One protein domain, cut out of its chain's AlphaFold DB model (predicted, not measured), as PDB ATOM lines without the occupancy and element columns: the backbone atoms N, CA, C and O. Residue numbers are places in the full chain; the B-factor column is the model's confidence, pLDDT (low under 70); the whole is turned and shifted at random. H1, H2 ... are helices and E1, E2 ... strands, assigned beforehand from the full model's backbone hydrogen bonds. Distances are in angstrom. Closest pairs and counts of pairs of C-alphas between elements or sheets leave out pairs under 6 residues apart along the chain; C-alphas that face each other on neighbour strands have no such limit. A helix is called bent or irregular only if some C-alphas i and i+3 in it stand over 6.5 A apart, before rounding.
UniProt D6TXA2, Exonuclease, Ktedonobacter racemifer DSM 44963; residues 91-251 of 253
ATOM      1  N   PRO A  91     553.979 506.954 381.809       96.44
ATOM      2  CA  PRO A  91     553.417 506.707 383.139       96.44
ATOM      3  C   PRO A  91     554.113 507.528 384.239       96.44
ATOM      4  O   PRO A  91     553.512 507.802 385.280       96.44
ATOM      5  N   ASP A  92     555.365 507.932 384.004       97.56
ATOM      6  CA  ASP A  92     556.215 508.717 384.902       97.56
ATOM      7  C   ASP A  92     556.058 510.239 384.731       97.56
ATOM      8  O   ASP A  92     556.698 510.997 385.464       97.56
ATOM      9  N   LEU A  93     555.206 510.703 383.804       98.38
ATOM     10  CA  LEU A  93     554.956 512.128 383.596       98.38
ATOM     11  C   LEU A  93     554.280 512.757 384.821       98.38
ATOM     12  O   LEU A  93     553.248 512.281 385.312       98.38
ATOM     13  N   ALA A  94     554.823 513.895 385.246       98.44
ATOM     14  CA  ALA A  94     554.152 514.827 386.135       98.44
ATOM     15  C   ALA A  94     554.230 516.257 385.592       98.44
ATOM     16  O   ALA A  94     555.311 516.782 385.329       98.44
ATOM     17  N   VAL A  95     553.082 516.918 385.465       98.56
ATOM     18  CA  VAL A  95     553.036 518.347 385.160       98.56
ATOM     19  C   VAL A  95     553.343 519.121 386.436       98.56
ATOM     20  O   VAL A  95     552.659 518.971 387.447       98.56
ATOM     21  N   PHE A  96     554.394 519.929 386.376       98.50
ATOM     22  CA  PHE A  96     554.985 520.650 387.490       98.50
ATOM     23  C   PHE A  96     554.691 522.145 387.361       98.50
ATOM     24  O   PHE A  96     555.068 522.785 386.378       98.50
ATOM     25  N   HIS A  97     554.062 522.724 388.379       98.12
ATOM     26  CA  HIS A  97     553.829 524.158 388.487       98.12
ATOM     27  C   HIS A  97     554.487 524.712 389.750       98.12
ATOM     28  O   HIS A  97     554.326 524.165 390.838       98.12
ATOM     29  N   LEU A  98     555.206 525.823 389.601       97.00
ATOM     30  CA  LEU A  98     555.832 526.553 390.695       97.00
ATOM     31  C   LEU A  98     555.306 527.981 390.697       97.00
ATOM     32  O   LEU A  98     555.315 528.658 389.667       97.00
ATOM     33  N   THR A  99     554.882 528.431 391.871       96.25
ATOM     34  CA  THR A  99     554.410 529.792 392.104       96.25
ATOM     35  C   THR A  99     555.390 530.503 393.023       96.25
ATOM     36  O   THR A  99     555.798 529.965 394.056       96.25
ATOM     37  N   THR A 100     555.755 531.729 392.664       95.06
ATOM     38  CA  THR A 100     556.642 532.587 393.449       95.06
ATOM     39  C   THR A 100     555.906 533.808 393.995       95.06
ATOM     40  O   THR A 100     554.932 534.291 393.424       95.06
ATOM     41  N   ALA A 101     556.429 534.373 395.080       91.62
ATOM     42  CA  ALA A 101     555.957 535.610 395.694       91.62
ATOM     43  C   ALA A 101     556.181 536.862 394.824       91.62
ATOM     44  O   ALA A 101     555.858 537.965 395.261       91.62
ATOM     45  N   GLY A 102     556.758 536.740 393.628       87.56
ATOM     46  CA  GLY A 102     557.140 537.851 392.761       87.56
ATOM     47  C   GLY A 102     557.902 537.392 391.517       87.56
ATOM     48  O   GLY A 102     558.097 536.199 391.296       87.56
ATOM     49  N   LEU A 103     558.338 538.348 390.697       80.94
ATOM     50  CA  LEU A 103     559.059 538.084 389.441       80.94
ATOM     51  C   LEU A 103     560.566 538.368 389.526       80.94
ATOM     52  O   LEU A 103     561.283 538.145 388.556       80.94
ATOM     53  N   THR A 104     561.037 538.895 390.655       83.44
ATOM     54  CA  THR A 104     562.435 539.268 390.886       83.44
ATOM     55  C   THR A 104     563.312 538.054 391.188       83.44
ATOM     56  O   THR A 104     562.820 536.971 391.512       83.44
ATOM     57  N   ASP A 105     564.633 538.235 391.107       76.69
ATOM     58  CA  ASP A 105     565.591 537.149 391.328       76.69
ATOM     59  C   ASP A 105     565.653 536.629 392.769       76.69
ATOM     60  O   ASP A 105     566.114 535.513 393.000       76.69
ATOM     61  N   ASP A 106     565.122 537.376 393.723       81.75
ATOM     62  CA  ASP A 106     564.972 537.000 395.126       81.75
ATOM     63  C   ASP A 106     563.570 536.470 395.469       81.75
ATOM     64  O   ASP A 106     563.309 536.139 396.625       81.75
ATOM     65  N   ALA A 107     562.666 536.357 394.485       89.25
ATOM     66  CA  ALA A 107     561.296 535.926 394.730       89.25
ATOM     67  C   ALA A 107     561.243 534.521 395.349       89.25
ATOM     68  O   ALA A 107     561.758 533.546 394.792       89.25
ATOM     69  N   GLU A 108     560.582 534.422 396.501       93.88
ATOM     70  CA  GLU A 108     560.451 533.171 397.242       93.88
ATOM     71  C   GLU A 108     559.416 532.244 396.610       93.88
ATOM     72  O   GLU A 108     558.417 532.699 396.056       93.88
ATOM     73  N   ILE A 109     559.641 530.936 396.706       96.31
ATOM     74  CA  ILE A 109     558.677 529.921 396.275       96.31
ATOM     75  C   ILE A 109     557.561 529.857 397.319       96.31
ATOM     76  O   ILE A 109     557.841 529.664 398.500       96.31
ATOM     77  N   ILE A 110     556.312 530.005 396.878       97.00
ATOM     78  CA  ILE A 110     555.124 530.016 397.751       97.00
ATOM     79  C   ILE A 110     554.177 528.855 397.484       97.00
ATOM     80  O   ILE A 110     553.334 528.547 398.322       97.00
ATOM     81  N   ALA A 111     554.311 528.202 396.331       97.81
ATOM     82  CA  ALA A 111     553.658 526.934 396.086       97.81
ATOM     83  C   ALA A 111     554.418 526.091 395.063       97.81
ATOM     84  O   ALA A 111     555.042 526.620 394.137       97.81
ATOM     85  N   VAL A 112     554.319 524.774 395.215       98.06
ATOM     86  CA  VAL A 112     554.754 523.790 394.224       98.06
ATOM     87  C   VAL A 112     553.656 522.750 394.074       98.06
ATOM     88  O   VAL A 112     553.182 522.200 395.063       98.06
ATOM     89  N   THR A 113     553.233 522.496 392.841       98.50
ATOM     90  CA  THR A 113     552.179 521.524 392.539       98.50
ATOM     91  C   THR A 113     552.625 520.570 391.449       98.50
ATOM     92  O   THR A 113     553.168 520.997 390.431       98.50
ATOM     93  N   LEU A 114     552.377 519.283 391.663       98.50
ATOM     94  CA  LEU A 114     552.576 518.223 390.690       98.50
ATOM     95  C   LEU A 114     551.234 517.542 390.434       98.50
ATOM     96  O   LEU A 114     550.562 517.121 391.377       98.50
ATOM     97  N   VAL A 115     550.870 517.378 389.166       98.62
ATOM     98  CA  VAL A 115     549.751 516.521 388.750       98.62
ATOM     99  C   VAL A 115     550.269 515.408 387.848       98.62
ATOM    100  O   VAL A 115     551.211 515.614 387.089       98.62
ATOM    101  N   ASN A 116     549.701 514.212 387.952       97.69
ATOM    102  CA  ASN A 116     550.132 513.046 387.183       97.69
ATOM    103  C   ASN A 116     549.683 513.117 385.708       97.69
ATOM    104  O   ASN A 116     548.973 514.034 385.291       97.69
ATOM    105  N   HIS A 117     550.037 512.086 384.940       95.19
ATOM    106  CA  HIS A 117     549.622 511.891 383.546       95.19
ATOM    107  C   HIS A 117     548.100 511.742 383.329       95.19
ATOM    108  O   HIS A 117     547.669 511.626 382.189       95.19
ATOM    109  N   THR A 118     547.279 511.739 384.388       96.00
ATOM    110  CA  THR A 118     545.808 511.773 384.308       96.00
ATOM    111  C   THR A 118     545.222 513.103 384.799       96.00
ATOM    112  O   THR A 118     544.005 513.215 384.943       96.00
ATOM    113  N   GLY A 119     546.058 514.096 385.124       96.25
ATOM    114  CA  GLY A 119     545.642 515.396 385.666       96.25
ATOM    115  C   GLY A 119     545.244 515.388 387.149       96.25
ATOM    116  O   GLY A 119     544.714 516.382 387.652       96.25
ATOM    117  N   MET A 120     545.490 514.290 387.865       97.88
ATOM    118  CA  MET A 120     545.209 514.170 389.297       97.88
ATOM    119  C   MET A 120     546.393 514.678 390.133       97.88
ATOM    120  O   MET A 120     547.539 514.437 389.750       97.88
ATOM    121  N   PRO A 121     546.157 515.343 391.280       97.88
ATOM    122  CA  PRO A 121     547.235 515.814 392.149       97.88
ATOM    123  C   PRO A 121     548.113 514.658 392.645       97.88
ATOM    124  O   PRO A 121     547.604 513.672 393.175       97.88
ATOM    125  N   ILE A 122     549.428 514.801 392.491       97.75
ATOM    126  CA  ILE A 122     550.442 513.984 393.174       97.75
ATOM    127  C   ILE A 122     550.827 514.677 394.475       97.75
ATOM    128  O   ILE A 122     550.870 514.052 395.527       97.75
ATOM    129  N   GLU A 123     551.121 515.972 394.377       97.94
ATOM    130  CA  GLU A 123     551.625 516.775 395.478       97.94
ATOM    131  C   GLU A 123     551.179 518.227 395.296       97.94
ATOM    132  O   GLU A 123     551.186 518.745 394.178       97.94
ATOM    133  N   HIS A 124     550.796 518.886 396.385       97.81
ATOM    134  CA  HIS A 124     550.421 520.298 396.381       97.81
ATOM    135  C   HIS A 124     550.889 520.948 397.680       97.81
ATOM    136  O   HIS A 124     550.250 520.841 398.727       97.81
ATOM    137  N   LEU A 125     552.031 521.622 397.597       97.81
ATOM    138  CA  LEU A 125     552.683 522.277 398.721       97.81
ATOM    139  C   LEU A 125     552.395 523.768 398.648       97.81
ATOM    140  O   LEU A 125     552.822 524.424 397.701       97.81
ATOM    141  N   VAL A 126     551.726 524.305 399.664       97.69
ATOM    142  CA  VAL A 126     551.732 525.744 399.956       97.69
ATOM    143  C   VAL A 126     552.875 525.996 400.930       97.69
ATOM    144  O   VAL A 126     553.058 525.236 401.880       97.69
ATOM    145  N   ILE A 127     553.667 527.032 400.673       97.69
ATOM    146  CA  ILE A 127     554.917 527.316 401.374       97.69
ATOM    147  C   ILE A 127     554.849 528.724 401.952       97.69
ATOM    148  O   ILE A 127     554.506 529.685 401.259       97.69
ATOM    149  N   ARG A 128     555.203 528.850 403.230       96.56
ATOM    150  CA  ARG A 128     555.239 530.137 403.913       96.56
ATOM    151  C   ARG A 128     556.467 530.942 403.471       96.56
ATOM    152  O   ARG A 128     557.588 530.463 403.665       96.56
ATOM    153  N   PRO A 129     556.283 532.160 402.930       94.06
ATOM    154  CA  PRO A 129     557.390 533.064 402.636       94.06
ATOM    155  C   PRO A 129     558.002 533.605 403.937       94.06
ATOM    156  O   PRO A 129     557.338 533.661 404.974       94.06
ATOM    157  N   THR A 130     559.263 534.024 403.884       90.81
ATOM    158  CA  THR A 130     559.923 534.700 405.011       90.81
ATOM    159  C   THR A 130     559.498 536.161 405.119       90.81
ATOM    160  O   THR A 130     559.325 536.663 406.229       90.81
ATOM    161  N   GLU A 131     559.241 536.806 403.980       85.69
ATOM    162  CA  GLU A 131     558.703 538.165 403.913       85.69
ATOM    163  C   GLU A 131     557.176 538.163 403.707       85.69
ATOM    164  O   GLU A 131     556.652 537.372 402.913       85.69
ATOM    165  N   PRO A 132     556.423 539.059 404.376       82.56
ATOM    166  CA  PRO A 132     554.985 539.176 404.169       82.56
ATOM    167  C   PRO A 132     554.622 539.490 402.713       82.56
ATOM    168  O   PRO A 132     555.152 540.415 402.096       82.56
ATOM    169  N   ILE A 133     553.639 538.764 402.180       85.00
ATOM    170  CA  ILE A 133     553.078 539.016 400.850       85.00
ATOM    171  C   ILE A 133     551.826 539.883 400.988       85.00
ATOM    172  O   ILE A 133     551.010 539.685 401.888       85.00
ATOM    173  N   SER A 134     551.664 540.859 400.091       82.69
ATOM    174  CA  SER A 134     550.475 541.709 400.090       82.69
ATOM    175  C   SER A 134     549.212 540.906 399.768       82.69
ATOM    176  O   SER A 134     549.223 540.017 398.918       82.69
ATOM    177  N   PHE A 135     548.094 541.272 400.397       80.25
ATOM    178  CA  PHE A 135     546.797 540.616 400.192       80.25
ATOM    179  C   PHE A 135     546.413 540.498 398.707       80.25
ATOM    180  O   PHE A 135     546.095 539.409 398.242       80.25
ATOM    181  N   ALA A 136     546.545 541.590 397.943       79.00
ATOM    182  CA  ALA A 136     546.240 541.611 396.511       79.00
ATOM    183  C   ALA A 136     547.091 540.619 395.695       79.00
ATOM    184  O   ALA A 136     546.643 540.103 394.675       79.00
ATOM    185  N   ARG A 137     548.326 540.344 396.136       81.94
ATOM    186  CA  ARG A 137     549.202 539.373 395.478       81.94
ATOM    187  C   ARG A 137     548.818 537.938 395.848       81.94
ATOM    188  O   ARG A 137     548.854 537.084 394.975       81.94
ATOM    189  N   CYS A 138     548.412 537.682 397.092       82.75
ATOM    190  CA  CYS A 138     547.876 536.378 397.496       82.75
ATOM    191  C   CYS A 138     546.612 536.031 396.697       82.75
ATOM    192  O   CYS A 138     546.540 534.954 396.103       82.75
ATOM    193  N   GLU A 139     545.671 536.981 396.599       85.19
ATOM    194  CA  GLU A 139     544.459 536.804 395.796       85.19
ATOM    195  C   GLU A 139     544.787 536.489 394.339       85.19
ATOM    196  O   GLU A 139     544.201 535.566 393.797       85.19
ATOM    197  N   ALA A 140     545.760 537.162 393.717       85.81
ATOM    198  CA  ALA A 140     546.140 536.895 392.326       85.81
ATOM    199  C   ALA A 140     546.604 535.446 392.057       85.81
ATOM    200  O   ALA A 140     546.566 535.006 390.909       85.81
ATOM    201  N   PHE A 141     547.024 534.716 393.092       87.81
ATOM    202  CA  PHE A 141     547.443 533.314 393.011       87.81
ATOM    203  C   PHE A 141     546.407 532.335 393.574       87.81
ATOM    204  O   PHE A 141     546.739 531.176 393.802       87.81
ATOM    205  N   GLY A 142     545.188 532.794 393.876       92.00
ATOM    206  CA  GLY A 142     544.151 531.953 394.480       92.00
ATOM    207  C   GLY A 142     544.505 531.442 395.884       92.00
ATOM    208  O   GLY A 142     543.909 530.475 396.351       92.00
ATOM    209  N   LEU A 143     545.471 532.072 396.565       92.62
ATOM    210  CA  LEU A 143     545.911 531.703 397.911       92.62
ATOM    211  C   LEU A 143     545.438 532.746 398.923       92.62
ATOM    212  O   LEU A 143     545.514 533.949 398.692       92.62
ATOM    213  N   SER A 144     544.990 532.302 400.094       91.56
ATOM    214  CA  SER A 144     544.681 533.210 401.200       91.56
ATOM    215  C   SER A 144     545.922 533.516 402.042       91.56
ATOM    216  O   SER A 144     546.827 532.693 402.198       91.56
ATOM    217  N   VAL A 145     545.932 534.692 402.675       90.56
ATOM    218  CA  VAL A 145     546.975 535.069 403.647       90.56
ATOM    219  C   VAL A 145     547.052 534.056 404.797       90.56
ATOM    220  O   VAL A 145     548.143 533.723 405.250       90.56
ATOM    221  N   ALA A 146     545.909 533.521 405.241       91.19
ATOM    222  CA  ALA A 146     545.851 532.515 406.301       91.19
ATOM    223  C   ALA A 146     546.501 531.182 405.887       91.19
ATOM    224  O   ALA A 146     547.220 530.583 406.689       91.19
ATOM    225  N   GLN A 147     546.301 530.740 404.639       93.06
ATOM    226  CA  GLN A 147     546.972 529.549 404.101       93.06
ATOM    227  C   GLN A 147     548.491 529.734 404.083       93.06
ATOM    228  O   GLN A 147     549.209 528.874 404.577       93.06
ATOM    229  N   LEU A 148     548.990 530.875 403.598       93.31
ATOM    230  CA  LEU A 148     550.432 531.147 403.574       93.31
ATOM    231  C   LEU A 148     551.030 531.302 404.978       93.31
ATOM    232  O   LEU A 148     552.135 530.836 405.223       93.31
ATOM    233  N   ALA A 149     550.315 531.927 405.918       92.56
ATOM    234  CA  ALA A 149     550.805 532.119 407.284       92.56
ATOM    235  C   ALA A 149     550.912 530.805 408.079       92.56
ATOM    236  O   ALA A 149     551.790 530.677 408.937       92.56
ATOM    237  N   SER A 150     550.019 529.850 407.799       94.25
ATOM    238  CA  SER A 150     549.983 528.526 408.440       94.25
ATOM    239  C   SER A 150     550.783 527.455 407.697       94.25
ATOM    240  O   SER A 150     550.991 526.371 408.243       94.25
ATOM    241  N   ALA A 151     551.247 527.750 406.482       96.94
ATOM    242  CA  ALA A 151     552.057 526.842 405.689       96.94
ATOM    243  C   ALA A 151     553.438 526.573 406.326       96.94
ATOM    244  O   ALA A 151     553.987 527.427 407.034       96.94
ATOM    245  N   PRO A 152     554.032 525.401 406.055       97.75
ATOM    246  CA  PRO A 152     555.413 525.116 406.426       97.75
ATOM    247  C   PRO A 152     556.402 525.983 405.632       97.75
ATOM    248  O   PRO A 152     556.110 526.478 404.541       97.75
ATOM    249  N   LEU A 153     557.605 526.158 406.173       97.31
ATOM    250  CA  LEU A 153     558.735 526.758 405.469       97.31
ATOM    251  C   LEU A 153     559.230 525.832 404.356       97.31
ATOM    252  O   LEU A 153     559.125 524.607 404.440       97.31
ATOM    253  N   LEU A 154     559.881 526.413 403.345       97.56
ATOM    254  CA  LEU A 154     560.455 525.640 402.240       97.56
ATOM    255  C   LEU A 154     561.427 524.555 402.730       97.56
ATOM    256  O   LEU A 154     561.433 523.448 402.201       97.56
ATOM    257  N   THR A 155     562.212 524.849 403.769       97.69
ATOM    258  CA  THR A 155     563.157 523.903 404.382       97.69
ATOM    259  C   THR A 155     562.471 522.681 404.993       97.69
ATOM    260  O   THR A 155     563.071 521.612 405.039       97.69
ATOM    261  N   GLU A 156     561.227 522.827 405.456       98.25
ATOM    262  CA  GLU A 156     560.455 521.755 406.097       98.25
ATOM    263  C   GLU A 156     559.824 520.819 405.058       98.25
ATOM    264  O   GLU A 156     559.715 519.620 405.301       98.25
ATOM    265  N   VAL A 157     559.471 521.335 403.873       98.00
ATOM    266  CA  VAL A 157     558.866 520.539 402.786       98.00
ATOM    267  C   VAL A 157     559.846 520.123 401.690       98.00
ATOM    268  O   VAL A 157     559.474 519.382 400.785       98.00
ATOM    269  N   TRP A 158     561.110 520.549 401.749       98.00
ATOM    270  CA  TRP A 158     562.086 520.247 400.694       98.00
ATOM    271  C   TRP A 158     562.296 518.744 400.484       98.00
ATOM    272  O   TRP A 158     562.374 518.275 399.350       98.00
ATOM    273  N   GLY A 159     562.337 517.968 401.572       97.50
ATOM    274  CA  GLY A 159     562.436 516.509 401.496       97.50
ATOM    275  C   GLY A 159     561.224 515.875 400.810       97.50
ATOM    276  O   GLY A 159     561.387 514.976 399.987       97.50
ATOM    277  N   GLN A 160     560.021 516.385 401.089       97.62
ATOM    278  CA  GLN A 160     558.786 515.953 400.432       97.62
ATOM    279  C   GLN A 160     558.805 516.293 398.939       97.62
ATOM    280  O   GLN A 160     558.478 515.446 398.115       97.62
ATOM    281  N   LEU A 161     559.281 517.489 398.579       97.44
ATOM    282  CA  LEU A 161     559.446 517.893 397.186       97.44
ATOM    283  C   LEU A 161     560.428 516.982 396.428       97.44
ATOM    284  O   LEU A 161     560.140 516.575 395.306       97.44
ATOM    285  N   ILE A 162     561.562 516.615 397.039       97.06
ATOM    286  CA  ILE A 162     562.512 515.659 396.445       97.06
ATOM    287  C   ILE A 162     561.828 514.316 396.175       97.06
ATOM    288  O   ILE A 162     561.958 513.780 395.077       97.06
ATOM    289  N   GLN A 163     561.081 513.790 397.148       96.31
ATOM    290  CA  GLN A 163     560.364 512.521 396.997       96.31
ATOM    291  C   GLN A 163     559.282 512.597 395.915       96.31
ATOM    292  O   GLN A 163     559.157 511.680 395.107       96.31
ATOM    293  N   ALA A 164     558.538 513.702 395.847       96.38
ATOM    294  CA  ALA A 164     557.498 513.897 394.842       96.38
ATOM    295  C   ALA A 164     558.062 513.925 393.412       96.38
ATOM    296  O   ALA A 164     557.409 513.429 392.492       96.38
ATOM    297  N   CYS A 165     559.271 514.466 393.232       96.56
ATOM    298  CA  CYS A 165     559.966 514.549 391.945       96.56
ATOM    299  C   CYS A 165     560.770 513.287 391.576       96.56
ATOM    300  O   CYS A 165     561.210 513.171 390.432       96.56
ATOM    301  N   HIS A 166     560.994 512.365 392.516       95.25
ATOM    302  CA  HIS A 166     561.850 511.194 392.317       95.25
ATOM    303  C   HIS A 166     561.307 510.255 391.227       95.25
ATOM    304  O   HIS A 166     560.122 509.926 391.231       95.25
ATOM    305  N   ASP A 167     562.180 509.807 390.315       94.56
ATOM    306  CA  ASP A 167     561.855 508.948 389.161       94.56
ATOM    307  C   ASP A 167     560.704 509.466 388.277       94.56
ATOM    308  O   ASP A 167     559.965 508.682 387.676       94.56
ATOM    309  N   ARG A 168     560.531 510.792 388.193       96.81
ATOM    310  CA  ARG A 168     559.521 511.419 387.333       96.81
ATOM    311  C   ARG A 168     560.138 512.234 386.216       96.81
ATOM    312  O   ARG A 168     561.127 512.941 386.405       96.81
ATOM    313  N   PHE A 169     559.452 512.218 385.081       98.06
ATOM    314  CA  PHE A 169     559.658 513.194 384.027       98.06
ATOM    315  C   PHE A 169     558.751 514.400 384.281       98.06
ATOM    316  O   PHE A 169     557.525 514.284 384.259       98.06
ATOM    317  N   LEU A 170     559.345 515.557 384.558       98.44
ATOM    318  CA  LEU A 170     558.607 516.769 384.891       98.44
ATOM    319  C   LEU A 170     558.321 517.595 383.635       98.44
ATOM    320  O   LEU A 170     559.218 517.913 382.865       98.44
ATOM    321  N   LEU A 171     557.080 518.023 383.451       98.50
ATOM    322  CA  LEU A 171     556.719 518.974 382.403       98.50
ATOM    323  C   LEU A 171     556.293 520.286 383.048       98.50
ATOM    324  O   LEU A 171     555.300 520.324 383.768       98.50
ATOM    325  N   THR A 172     557.022 521.367 382.795       97.94
ATOM    326  CA  THR A 172     556.677 522.694 383.321       97.94
ATOM    327  C   THR A 172     556.497 523.694 382.195       97.94
ATOM    328  O   THR A 172     557.015 523.515 381.098       97.94
ATOM    329  N   PHE A 173     555.783 524.781 382.466       96.06
ATOM    330  CA  PHE A 173     555.563 525.833 381.483       96.06
ATOM    331  C   PHE A 173     556.767 526.751 381.271       96.06
ATOM    332  O   PHE A 173     556.805 527.472 380.293       96.06
ATOM    333  N   GLN A 174     557.726 526.825 382.188       94.69
ATOM    334  CA  GLN A 174     558.919 527.657 381.990       94.69
ATOM    335  C   GLN A 174     560.108 526.979 382.652       94.69
ATOM    336  O   GLN A 174     560.460 527.306 383.787       94.69
ATOM    337  N   ARG A 175     560.703 526.011 381.950       96.31
ATOM    338  CA  ARG A 175     561.762 525.154 382.502       96.31
ATOM    339  C   ARG A 175     562.895 525.960 383.120       96.31
ATOM    340  O   ARG A 175     563.186 525.780 384.298       96.31
ATOM    341  N   ASP A 176     563.484 526.876 382.359       94.81
ATOM    342  CA  ASP A 176     564.650 527.640 382.813       94.81
ATOM    343  C   ASP A 176     564.334 528.495 384.045       94.81
ATOM    344  O   ASP A 176     565.135 528.573 384.975       94.81
ATOM    345  N   TYR A 177     563.135 529.088 384.091       93.69
ATOM    346  CA  TYR A 177     562.688 529.856 385.251       93.69
ATOM    347  C   TYR A 177     562.569 528.959 386.485       93.69
ATOM    348  O   TYR A 177     563.125 529.276 387.534       93.69
ATOM    349  N   VAL A 178     561.879 527.824 386.354       95.44
ATOM    350  CA  VAL A 178     561.662 526.880 387.456       95.44
ATOM    351  C   VAL A 178     562.978 526.322 387.987       95.44
ATOM    352  O   VAL A 178     563.195 526.349 389.199       95.44
ATOM    353  N   VAL A 179     563.865 525.868 387.100       95.44
ATOM    354  CA  VAL A 179     565.184 525.344 387.476       95.44
ATOM    355  C   VAL A 179     565.983 526.416 388.215       95.44
ATOM    356  O   VAL A 179     566.430 526.170 389.334       95.44
ATOM    357  N   ALA A 180     566.062 527.634 387.671       94.56
ATOM    358  CA  ALA A 180     566.777 528.731 388.318       94.56
ATOM    359  C   ALA A 180     566.204 529.073 389.705       94.56
ATOM    360  O   ALA A 180     566.967 529.327 390.638       94.56
ATOM    361  N   ARG A 181     564.870 529.061 389.877       94.94
ATOM    362  CA  ARG A 181     564.231 529.298 391.187       94.94
ATOM    363  C   ARG A 181     564.572 528.203 392.197       94.94
ATOM    364  O   ARG A 181     564.899 528.523 393.340       94.94
ATOM    365  N   LEU A 182     564.504 526.935 391.791       95.44
ATOM    366  CA  LEU A 182     564.814 525.798 392.660       95.44
ATOM    367  C   LEU A 182     566.291 525.793 393.069       95.44
ATOM    368  O   LEU A 182     566.591 525.643 394.251       95.44
ATOM    369  N   GLU A 183     567.207 526.023 392.128       95.19
ATOM    370  CA  GLU A 183     568.647 526.097 392.402       95.19
ATOM    371  C   GLU A 183     569.002 527.278 393.312       95.19
ATOM    372  O   GLU A 183     569.757 527.119 394.276       95.19
ATOM    373  N   ALA A 184     568.433 528.460 393.051       93.88
ATOM    374  CA  ALA A 184     568.647 529.639 393.883       93.88
ATOM    375  C   ALA A 184     568.134 529.420 395.313       93.88
ATOM    376  O   ALA A 184     568.835 529.746 396.274       93.88
ATOM    377  N   ALA A 185     566.944 528.828 395.465       94.38
ATOM    378  CA  ALA A 185     566.388 528.490 396.769       94.38
ATOM    379  C   ALA A 185     567.253 527.456 397.502       94.38
ATOM    380  O   ALA A 185     567.592 527.670 398.669       94.38
ATOM    381  N   ALA A 186     567.676 526.393 396.811       95.75
ATOM    382  CA  ALA A 186     568.525 525.356 397.384       95.75
ATOM    383  C   ALA A 186     569.856 525.928 397.880       95.75
ATOM    384  O   ALA A 186     570.254 525.700 399.020       95.75
ATOM    385  N   LYS A 187     570.509 526.753 397.056       95.38
ATOM    386  CA  LYS A 187     571.767 527.417 397.408       95.38
ATOM    387  C   LYS A 187     571.602 528.374 398.588       95.38
ATOM    388  O   LYS A 187     572.409 528.337 399.513       95.38
ATOM    389  N   ARG A 188     570.570 529.227 398.566       94.19
ATOM    390  CA  ARG A 188     570.300 530.224 399.617       94.19
ATOM    391  C   ARG A 188     570.041 529.570 400.972       94.19
ATOM    392  O   ARG A 188     570.517 530.071 401.985       94.19
ATOM    393  N   LEU A 189     569.297 528.467 400.980       95.12
ATOM    394  CA  LEU A 189     568.865 527.770 402.192       95.12
ATOM    395  C   LEU A 189     569.760 526.576 402.563       95.12
ATOM    396  O   LEU A 189     569.444 525.865 403.511       95.12
ATOM    397  N   GLN A 190     570.864 526.361 401.837       97.19
ATOM    398  CA  GLN A 190     571.791 525.234 402.025       97.19
ATOM    399  C   GLN A 190     571.096 523.861 401.977       97.19
ATOM    400  O   GLN A 190     571.420 522.946 402.731       97.19
ATOM    401  N   LEU A 191     570.122 523.724 401.078       96.94
ATOM    402  CA  LEU A 191     569.361 522.498 400.872       96.94
ATOM    403  C   LEU A 191     570.053 521.595 399.836       96.94
ATOM    404  O   LEU A 191     570.758 522.095 398.954       96.94
ATOM    405  N   PRO A 192     569.850 520.267 399.902       96.19
ATOM    406  CA  PRO A 192     570.373 519.356 398.890       96.19
ATOM    407  C   PRO A 192     569.799 519.684 397.500       96.19
ATOM    408  O   PRO A 192     568.626 520.056 397.397       96.19
ATOM    409  N   PRO A 193     570.591 519.539 396.423       91.38
ATOM    410  CA  PRO A 193     570.127 519.828 395.071       91.38
ATOM    411  C   PRO A 193     569.027 518.851 394.636       91.38
ATOM    412  O   PRO A 193     569.077 517.663 394.957       91.38
ATOM    413  N   LEU A 194     568.060 519.342 393.857       91.88
ATOM    414  CA  LEU A 194     567.085 518.492 393.175       91.88
ATOM    415  C   LEU A 194     567.678 517.967 391.865       91.88
ATOM    416  O   LEU A 194     567.998 518.748 390.972       91.88
ATOM    417  N   SER A 195     567.782 516.646 391.727       89.25
ATOM    418  CA  SER A 195     568.056 516.014 390.434       89.25
ATOM    419  C   SER A 195     566.727 515.764 389.728       89.25
ATOM    420  O   SER A 195     565.945 514.926 390.170       89.25
ATOM    421  N   ILE A 196     566.446 516.534 388.679       91.94
ATOM    422  CA  ILE A 196     565.177 516.472 387.945       91.94
ATOM    423  C   ILE A 196     565.419 516.350 386.446       91.94
ATOM    424  O   ILE A 196     566.283 517.021 385.880       91.94
ATOM    425  N   GLN A 197     564.618 515.510 385.797       94.88
ATOM    426  CA  GLN A 197     564.457 515.511 384.348       94.88
ATOM    427  C   GLN A 197     563.219 516.336 384.031       94.88
ATOM    428  O   GLN A 197     562.141 516.041 384.541       94.88
ATOM    429  N   MET A 198     563.384 517.401 383.251       96.50
ATOM    430  CA  MET A 198     562.319 518.367 383.018       96.50
ATOM    431  C   MET A 198     562.308 518.860 381.575       96.50
ATOM    432  O   MET A 198     563.376 519.084 381.004       96.50
ATOM    433  N   ASP A 199     561.119 519.087 381.022       97.69
ATOM    434  CA  ASP A 199     560.917 519.687 379.700       97.69
ATOM    435  C   ASP A 199     560.042 520.949 379.752       97.69
ATOM    436  O   ASP A 199     559.390 521.229 380.767       97.69
ATOM    437  N   ASP A 200     560.072 521.734 378.673       97.12
ATOM    438  CA  ASP A 200     559.446 523.054 378.581       97.12
ATOM    439  C   ASP A 200     558.185 523.064 377.702       97.12
ATOM    440  O   ASP A 200     558.235 523.260 376.486       97.12
ATOM    441  N   LEU A 201     557.015 522.972 378.337       97.44
ATOM    442  CA  LEU A 201     555.720 523.082 377.663       97.44
ATOM    443  C   LEU A 201     555.550 524.421 376.925       97.44
ATOM    444  O   LEU A 201     554.803 524.494 375.946       97.44
ATOM    445  N   ARG A 202     556.214 525.507 377.338       96.12
ATOM    446  CA  ARG A 202     556.097 526.782 376.616       96.12
ATOM    447  C   ARG A 202     556.817 526.773 375.283       96.12
ATOM    448  O   ARG A 202     556.331 527.411 374.351       96.12
ATOM    449  N   ALA A 203     557.933 526.061 375.169       95.75
ATOM    450  CA  ALA A 203     558.602 525.886 373.886       95.75
ATOM    451  C   ALA A 203     557.671 525.169 372.893       95.75
ATOM    452  O   ALA A 203     557.471 525.658 371.778       95.75
ATOM    453  N   HIS A 204     557.010 524.105 373.350       97.00
ATOM    454  CA  HIS A 204     556.067 523.323 372.550       97.00
ATOM    455  C   HIS A 204     554.787 524.091 372.212       97.00
ATOM    456  O   HIS A 204     554.398 524.175 371.053       97.00
ATOM    457  N   THR A 205     554.157 524.760 373.182       96.06
ATOM    458  CA  THR A 205     552.972 525.599 372.908       96.06
ATOM    459  C   THR A 205     553.294 526.770 371.974       96.06
ATOM    460  O   THR A 205     552.487 527.101 371.109       96.06
ATOM    461  N   ARG A 206     554.485 527.376 372.071       95.00
ATOM    462  CA  ARG A 206     554.944 528.398 371.115       95.00
ATOM    463  C   ARG A 206     555.046 527.835 369.700       95.00
ATOM    464  O   ARG A 206     554.602 528.497 368.765       95.00
ATOM    465  N   ALA A 207     555.651 526.661 369.536       94.69
ATOM    466  CA  ALA A 207     555.754 526.007 368.234       94.69
ATOM    467  C   ALA A 207     554.367 525.627 367.691       94.69
ATOM    468  O   ALA A 207     554.071 525.883 366.527       94.69
ATOM    469  N   TYR A 208     553.495 525.120 368.562       95.12
ATOM    470  CA  TYR A 208     552.138 524.695 368.239       95.12
ATOM    471  C   TYR A 208     551.244 525.849 367.766       95.12
ATOM    472  O   TYR A 208     550.567 525.733 366.748       95.12
ATOM    473  N   PHE A 209     551.250 526.978 368.483       92.62
ATOM    474  CA  PHE A 209     550.396 528.131 368.171       92.62
ATOM    475  C   PHE A 209     551.050 529.163 367.245       92.62
ATOM    476  O   PHE A 209     550.365 530.070 366.781       92.62
ATOM    477  N   GLY A 210     552.360 529.070 367.000       90.50
ATOM    478  CA  GLY A 210     553.103 530.054 366.209       90.50
ATOM    479  C   GLY A 210     553.228 531.434 366.872       90.50
ATOM    480  O   GLY A 210     553.550 532.411 366.198       90.50
ATOM    481  N   GLU A 211     552.984 531.535 368.182       86.75
ATOM    482  CA  GLU A 211     552.904 532.807 368.906       86.75
ATOM    483  C   GLU A 211     553.839 532.866 370.113       86.75
ATOM    484  O   GLU A 211     554.048 531.899 370.846       86.75
ATOM    485  N   LEU A 212     554.397 534.054 370.336       84.44
ATOM    486  CA  LEU A 212     555.272 534.343 371.461       84.44
ATOM    487  C   LEU A 212     554.470 534.809 372.672       84.44
ATOM    488  O   LEU A 212     553.630 535.696 372.570       84.44
ATOM    489  N   GLY A 213     554.820 534.290 373.850       82.62
ATOM    490  CA  GLY A 213     554.423 534.914 375.111       82.62
ATOM    491  C   GLY A 213     552.962 534.721 375.518       82.62
ATOM    492  O   GLY A 213     552.496 535.474 376.370       82.62
ATOM    493  N   LEU A 214     552.265 533.716 374.978       90.12
ATOM    494  CA  LEU A 214     550.912 533.369 375.424       90.12
ATOM    495  C   LEU A 214     550.880 533.136 376.941       90.12
ATOM    496  O   LEU A 214     551.731 532.432 377.500       90.12
ATOM    497  N   ARG A 215     549.902 533.753 377.609       92.44
ATOM    498  CA  ARG A 215     549.621 533.508 379.028       92.44
ATOM    499  C   ARG A 215     548.779 532.244 379.160       92.44
ATOM    500  O   ARG A 215     548.124 531.825 378.208       92.44
ATOM    501  N   LEU A 216     548.733 531.679 380.365       94.62
ATOM    502  CA  LEU A 216     547.924 530.489 380.641       94.62
ATOM    503  C   LEU A 216     546.445 530.686 380.263       94.62
ATOM    504  O   LEU A 216     545.868 529.818 379.623       94.62
ATOM    505  N   SER A 217     545.850 531.843 380.567       94.88
ATOM    506  CA  SER A 217     544.467 532.155 380.172       94.88
ATOM    507  C   SER A 217     544.253 532.096 378.658       94.88
ATOM    508  O   SER A 217     543.233 531.595 378.194       94.88
ATOM    509  N   ASP A 218     545.227 532.593 377.893       94.94
ATOM    510  CA  ASP A 218     545.153 532.666 376.435       94.94
ATOM    511  C   ASP A 218     545.304 531.257 375.829       94.94
ATOM    512  O   ASP A 218     544.586 530.907 374.892       94.94
ATOM    513  N   LEU A 219     546.176 530.421 376.407       95.62
ATOM    514  CA  LEU A 219     546.312 529.005 376.049       95.62
ATOM    515  C   LEU A 219     545.037 528.221 376.353       95.62
ATOM    516  O   LEU A 219     544.528 527.515 375.487       95.62
ATOM    517  N   CYS A 220     544.487 528.377 377.558       96.88
ATOM    518  CA  CYS A 220     543.265 527.696 377.964       96.88
ATOM    519  C   CYS A 220     542.093 528.036 377.042       96.88
ATOM    520  O   CYS A 220     541.403 527.130 376.580       96.88
ATOM    521  N   ALA A 221     541.917 529.318 376.708       95.44
ATOM    522  CA  ALA A 221     540.872 529.761 375.790       95.44
ATOM    523  C   ALA A 221     540.996 529.105 374.404       95.44
ATOM    524  O   ALA A 221     539.989 528.685 373.836       95.44
ATOM    525  N   ARG A 222     542.219 528.967 373.873       92.88
ATOM    526  CA  ARG A 222     542.472 528.306 372.580       92.88
ATOM    527  C   ARG A 222     542.258 526.798 372.629       92.88
ATOM    528  O   ARG A 222     541.791 526.220 371.655       92.88
ATOM    529  N   CYS A 223     542.590 526.177 373.755       94.62
ATOM    530  CA  CYS A 223     542.466 524.738 373.964       94.62
ATOM    531  C   CYS A 223     541.078 524.299 374.458       94.62
ATOM    532  O   CYS A 223     540.873 523.112 374.694       94.62
ATOM    533  N   GLY A 224     540.140 525.229 374.681       95.62
ATOM    534  CA  GLY A 224     538.843 524.917 375.292       95.62
ATOM    535  C   GLY A 224     538.947 524.425 376.743       95.62
ATOM    536  O   GLY A 224     538.048 523.744 377.235       95.62
ATOM    537  N   VAL A 225     540.041 524.748 377.438       96.56
ATOM    538  CA  VAL A 225     540.255 524.399 378.846       96.56
ATOM    539  C   VAL A 225     539.603 525.466 379.719       96.56
ATOM    540  O   VAL A 225     539.827 526.662 379.539       96.56
ATOM    541  N   THR A 226     538.800 525.042 380.692       95.75
ATOM    542  CA  THR A 226     538.180 525.974 381.640       95.75
ATOM    543  C   THR A 226     539.196 526.373 382.704       95.75
ATOM    544  O   THR A 226     539.729 525.514 383.403       95.75
ATOM    545  N   LEU A 227     539.440 527.675 382.845       95.94
ATOM    546  CA  LEU A 227     540.292 528.245 383.884       95.94
ATOM    547  C   LEU A 227     539.482 529.282 384.675       95.94
ATOM    548  O   LEU A 227     538.896 530.175 384.056       95.94
ATOM    549  N   PRO A 228     539.425 529.194 386.014       94.12
ATOM    550  CA  PRO A 228     538.827 530.239 386.839       94.12
ATOM    551  C   PRO A 228     539.500 531.599 386.615       94.12
ATOM    552  O   PRO A 228     540.660 531.667 386.212       94.12
ATOM    553  N   SER A 229     538.798 532.692 386.924       91.44
ATOM    554  CA  SER A 229     539.363 534.051 386.833       91.44
ATOM    555  C   SER A 229     540.600 534.236 387.712       91.44
ATOM    556  O   SER A 229     541.480 535.029 387.389       91.44
ATOM    557  N   THR A 230     540.642 533.490 388.812       93.00
ATOM    558  CA  THR A 230     541.685 533.538 389.826       93.00
ATOM    559  C   THR A 230     542.090 532.103 390.157       93.00
ATOM    560  O   THR A 230     541.579 531.537 391.124       93.00
ATOM    561  N   PRO A 231     542.906 531.465 389.302       95.31
ATOM    562  CA  PRO A 231     543.258 530.070 389.488       95.31
ATOM    563  C   PRO A 231     544.253 529.913 390.637       95.31
ATOM    564  O   PRO A 231     545.217 530.674 390.742       95.31
ATOM    565  N   ASP A 232     544.039 528.901 391.470       96.12
ATOM    566  CA  ASP A 232     545.041 528.471 392.444       96.12
ATOM    567  C   ASP A 232     546.197 527.694 391.758       96.12
ATOM    568  O   ASP A 232     546.123 527.374 390.559       96.12
ATOM    569  N   PRO A 233     547.296 527.374 392.471       97.12
ATOM    570  CA  PRO A 233     548.434 526.676 391.870       97.12
ATOM    571  C   PRO A 233     548.100 525.273 391.338       97.12
ATOM    572  O   PRO A 233     548.702 524.830 390.355       97.12
ATOM    573  N   LEU A 234     547.133 524.574 391.944       97.69
ATOM    574  CA  LEU A 234     546.698 523.261 391.472       97.69
ATOM    575  C   LEU A 234     545.908 523.381 390.171       97.69
ATOM    576  O   LEU A 234     546.192 522.665 389.212       97.69
ATOM    577  N   GLN A 235     544.981 524.328 390.105       97.94
ATOM    578  CA  GLN A 235     544.220 524.634 388.900       97.94
ATOM    579  C   GLN A 235     545.143 525.067 387.757       97.94
ATOM    580  O   GLN A 235     544.922 524.672 386.615       97.94
ATOM    581  N   CYS A 236     546.222 525.800 388.051       97.81
ATOM    582  CA  CYS A 236     547.251 526.115 387.060       97.81
ATOM    583  C   CYS A 236     547.936 524.851 386.508       97.81
ATOM    584  O   CYS A 236     548.047 524.697 385.291       97.81
ATOM    585  N   ALA A 237     548.360 523.924 387.373       98.19
ATOM    586  CA  ALA A 237     548.978 522.663 386.948       98.19
ATOM    587  C   ALA A 237     548.017 521.795 386.114       98.19
ATOM    588  O   ALA A 237     548.388 521.282 385.057       98.19
ATOM    589  N   GLN A 238     546.759 521.686 386.548       98.44
ATOM    590  CA  GLN A 238     545.710 520.975 385.814       98.44
ATOM    591  C   GLN A 238     545.415 521.624 384.460       98.44
ATOM    592  O   GLN A 238     545.184 520.922 383.479       98.44
ATOM    593  N   ALA A 239     545.469 522.951 384.380       98.25
ATOM    594  CA  ALA A 239     545.286 523.671 383.132       98.25
ATOM    595  C   ALA A 239     546.425 523.404 382.138       98.25
ATOM    596  O   ALA A 239     546.152 523.172 380.963       98.25
ATOM    597  N   PHE A 240     547.684 523.344 382.588       98.44
ATOM    598  CA  PHE A 240     548.803 522.929 381.732       98.44
ATOM    599  C   PHE A 240     548.642 521.493 381.219       98.44
ATOM    600  O   PHE A 240     548.857 521.242 380.034       98.44
ATOM    601  N   TYR A 241     548.191 520.566 382.071       98.56
ATOM    602  CA  TYR A 241     547.826 519.215 381.637       98.56
ATOM    603  C   TYR A 241     546.676 519.225 380.611       98.56
ATOM    604  O   TYR A 241     546.733 518.529 379.598       98.56
ATOM    605  N   GLY A 242     545.650 520.053 380.823       98.25
ATOM    606  CA  GLY A 242     544.545 520.228 379.880       98.25
ATOM    607  C   GLY A 242     545.003 520.764 378.521       98.25
ATOM    608  O   GLY A 242     544.540 520.288 377.486       98.25
ATOM    609  N   VAL A 243     545.952 521.707 378.509       98.00
ATOM    610  CA  VAL A 243     546.577 522.221 377.281       98.00
ATOM    611  C   VAL A 243     547.328 521.107 376.552       98.00
ATOM    612  O   VAL A 243     547.130 520.951 375.349       98.00
ATOM    613  N   LEU A 244     548.115 520.295 377.268       98.19
ATOM    614  CA  LEU A 244     548.797 519.128 376.696       98.19
ATOM    615  C   LEU A 244     547.800 518.142 376.057       98.19
ATOM    616  O   LEU A 244     547.996 517.713 374.923       98.19
ATOM    617  N   CYS A 245     546.691 517.841 376.744       98.00
ATOM    618  CA  CYS A 245     545.622 516.989 376.214       98.00
ATOM    619  C   CYS A 245     544.991 517.558 374.940       98.00
ATOM    620  O   CYS A 245     544.732 516.817 373.995       98.00
ATOM    621  N   ALA A 246     544.728 518.864 374.906       97.06
ATOM    622  CA  ALA A 246     544.150 519.512 373.736       97.06
ATOM    623  C   ALA A 246     545.104 519.484 372.533       97.06
ATOM    624  O   ALA A 246     544.661 519.215 371.420       97.06
ATOM    625  N   MET A 247     546.408 519.691 372.759       96.94
ATOM    626  CA  MET A 247     547.428 519.563 371.711       96.94
ATOM    627  C   MET A 247     547.473 518.142 371.134       96.94
ATOM    628  O   MET A 247     547.537 517.982 369.919       96.94
ATOM    629  N   ALA A 248     547.384 517.114 371.983       96.94
ATOM    630  CA  ALA A 248     547.422 515.717 371.550       96.94
ATOM    631  C   ALA A 248     546.188 515.292 370.726       96.94
ATOM    632  O   ALA A 248     546.318 514.500 369.792       96.94
ATOM    633  N   ARG A 249     545.005 515.833 371.050       95.06
ATOM    634  CA  ARG A 249     543.732 515.523 370.370       95.06
ATOM    635  C   ARG A 249     543.562 516.206 369.018       95.06
ATOM    636  O   ARG A 249     542.702 515.808 368.248       95.06
ATOM    637  N   ALA A 250     544.361 517.224 368.705       85.94
ATOM    638  CA  ALA A 250     544.227 517.966 367.452       85.94
ATOM    639  C   ALA A 250     544.529 517.140 366.183       85.94
ATOM    640  O   ALA A 250     544.324 517.643 365.082       85.94
ATOM    641  N   GLY A 251     545.018 515.902 366.331       66.62
ATOM    642  CA  GLY A 251     545.198 514.930 365.248       66.62
ATOM    643  C   GLY A 251     544.221 513.747 365.272       66.62
ATOM    644  O   GLY A 251     544.430 512.799 364.520       66.62
TER     645      GLY A 251
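This is residues 91 to 251 of the 253 residues of the protein "Exonuclease" of Ktedonobacter racemifer DSM 44963 (UniProt D6TXA2). A twisted sheet of five strands forms the core, with helices H3 and H4 over one face and the long helix H7 across the other; H6 packs on H7, and the short helices H1 and H2 sit in a corner beyond the end of E3. The printed part has 161 residues, with seven named helices and five named strands in the order E1 E2 E3 H1 H2 H3 E4 H4 E5 H5 H6 H7. The sheet is mixed, in the order E3 E2 E1 E4 E5, and the class is mixed, helices and strands. The whole is compact and rounded, with a radius of gyration of the C-alphas of 15.4 A and spans of 46 by 35 by 27 A.

E1, residues 93 to 100, begins at C-alpha 93 at (554.956, 512.128, 383.596) and runs 22.8 A from first to last C-alpha. E2, residues 109 to 116, runs 21.0 A, and E3, residues 121 to 126, runs 13.4 A. H1 holds residues 135 to 140 and H2 residues 145 to 150. H3, residues 154 to 165, spans 15.1 A and is irregular, with C-alphas 156 and 159 standing 7.3 A apart. E4, residues 169 to 172, is followed by H4, residues 175 to 189, which spans 21.1 A and ends at C-alpha 189 at (568.865, 527.770, 402.192). E5, residues 197 to 200, is followed at once by H5, residues 201 to 209. H6 holds residues 216 to 223. H7, residues 233 to 249, is the longest helix at 24.7 A and ends at C-alpha 249 at (543.732, 515.523, 370.370).

E1, E2 and E3 form a meander, each strand the antiparallel neighbour of the one before, in two hairpins. N 97 and O 113 are 2.8 A apart between E1 and E2, and N 114 and O 123 are 2.8 A apart between E2 and E3. E4 is parallel to E1, with N 96 and O 171 at 2.8 A, and to E5, with N 170 and O 197 at 2.8 A. E4, H4 and E5 make a strand-helix-strand unit, two parallel neighbour strands with a helix between, and its crossover is right-handed. The sheet and its helices make three layers, with H3 and H4 on the same face and H7 on the opposite face. H7 lies over E2 and E1, slantwise to the strands at 37 degrees to E1 on the local plane, at a height over the sheet of 8.8 A; the closest C-alphas of H7 and E1 are those of Ala 237 and His 97, 5.3 A apart. H3 runs along the strands at a height of 9.3 A, at 19 degrees to E2 on the local plane. H3 and H4 are close but not clearly touching, their closest C-alphas being those of Thr 155 and Leu 189, 7.2 A apart. H6 and H7 touch at a shallow tilt of 29 degrees, the same way, with the C-alphas of Cys 223 and Ala 246 closest at 5.5 A. H2 only grazes the sheet with residues 147 to 150, and H5 only grazes it with residues 201 to 202. H1 is not on the sheet; it is close to H2 but not clearly touching, the C-alphas of Cys 138 and Val 145 being closest at 6.4 A. Every O i to N i+4 pair is within hydrogen-bond range in H1, H2, H4, H5, H6 and H7, and 6 of 8 are in H3.

The two C-alphas farthest apart are those of Glu 131 and Gly 251, at 47.1 A. The printed part has no cut and no long link. The mean pLDDT of the printed part is 94.1, and residue 251 alone is under 70.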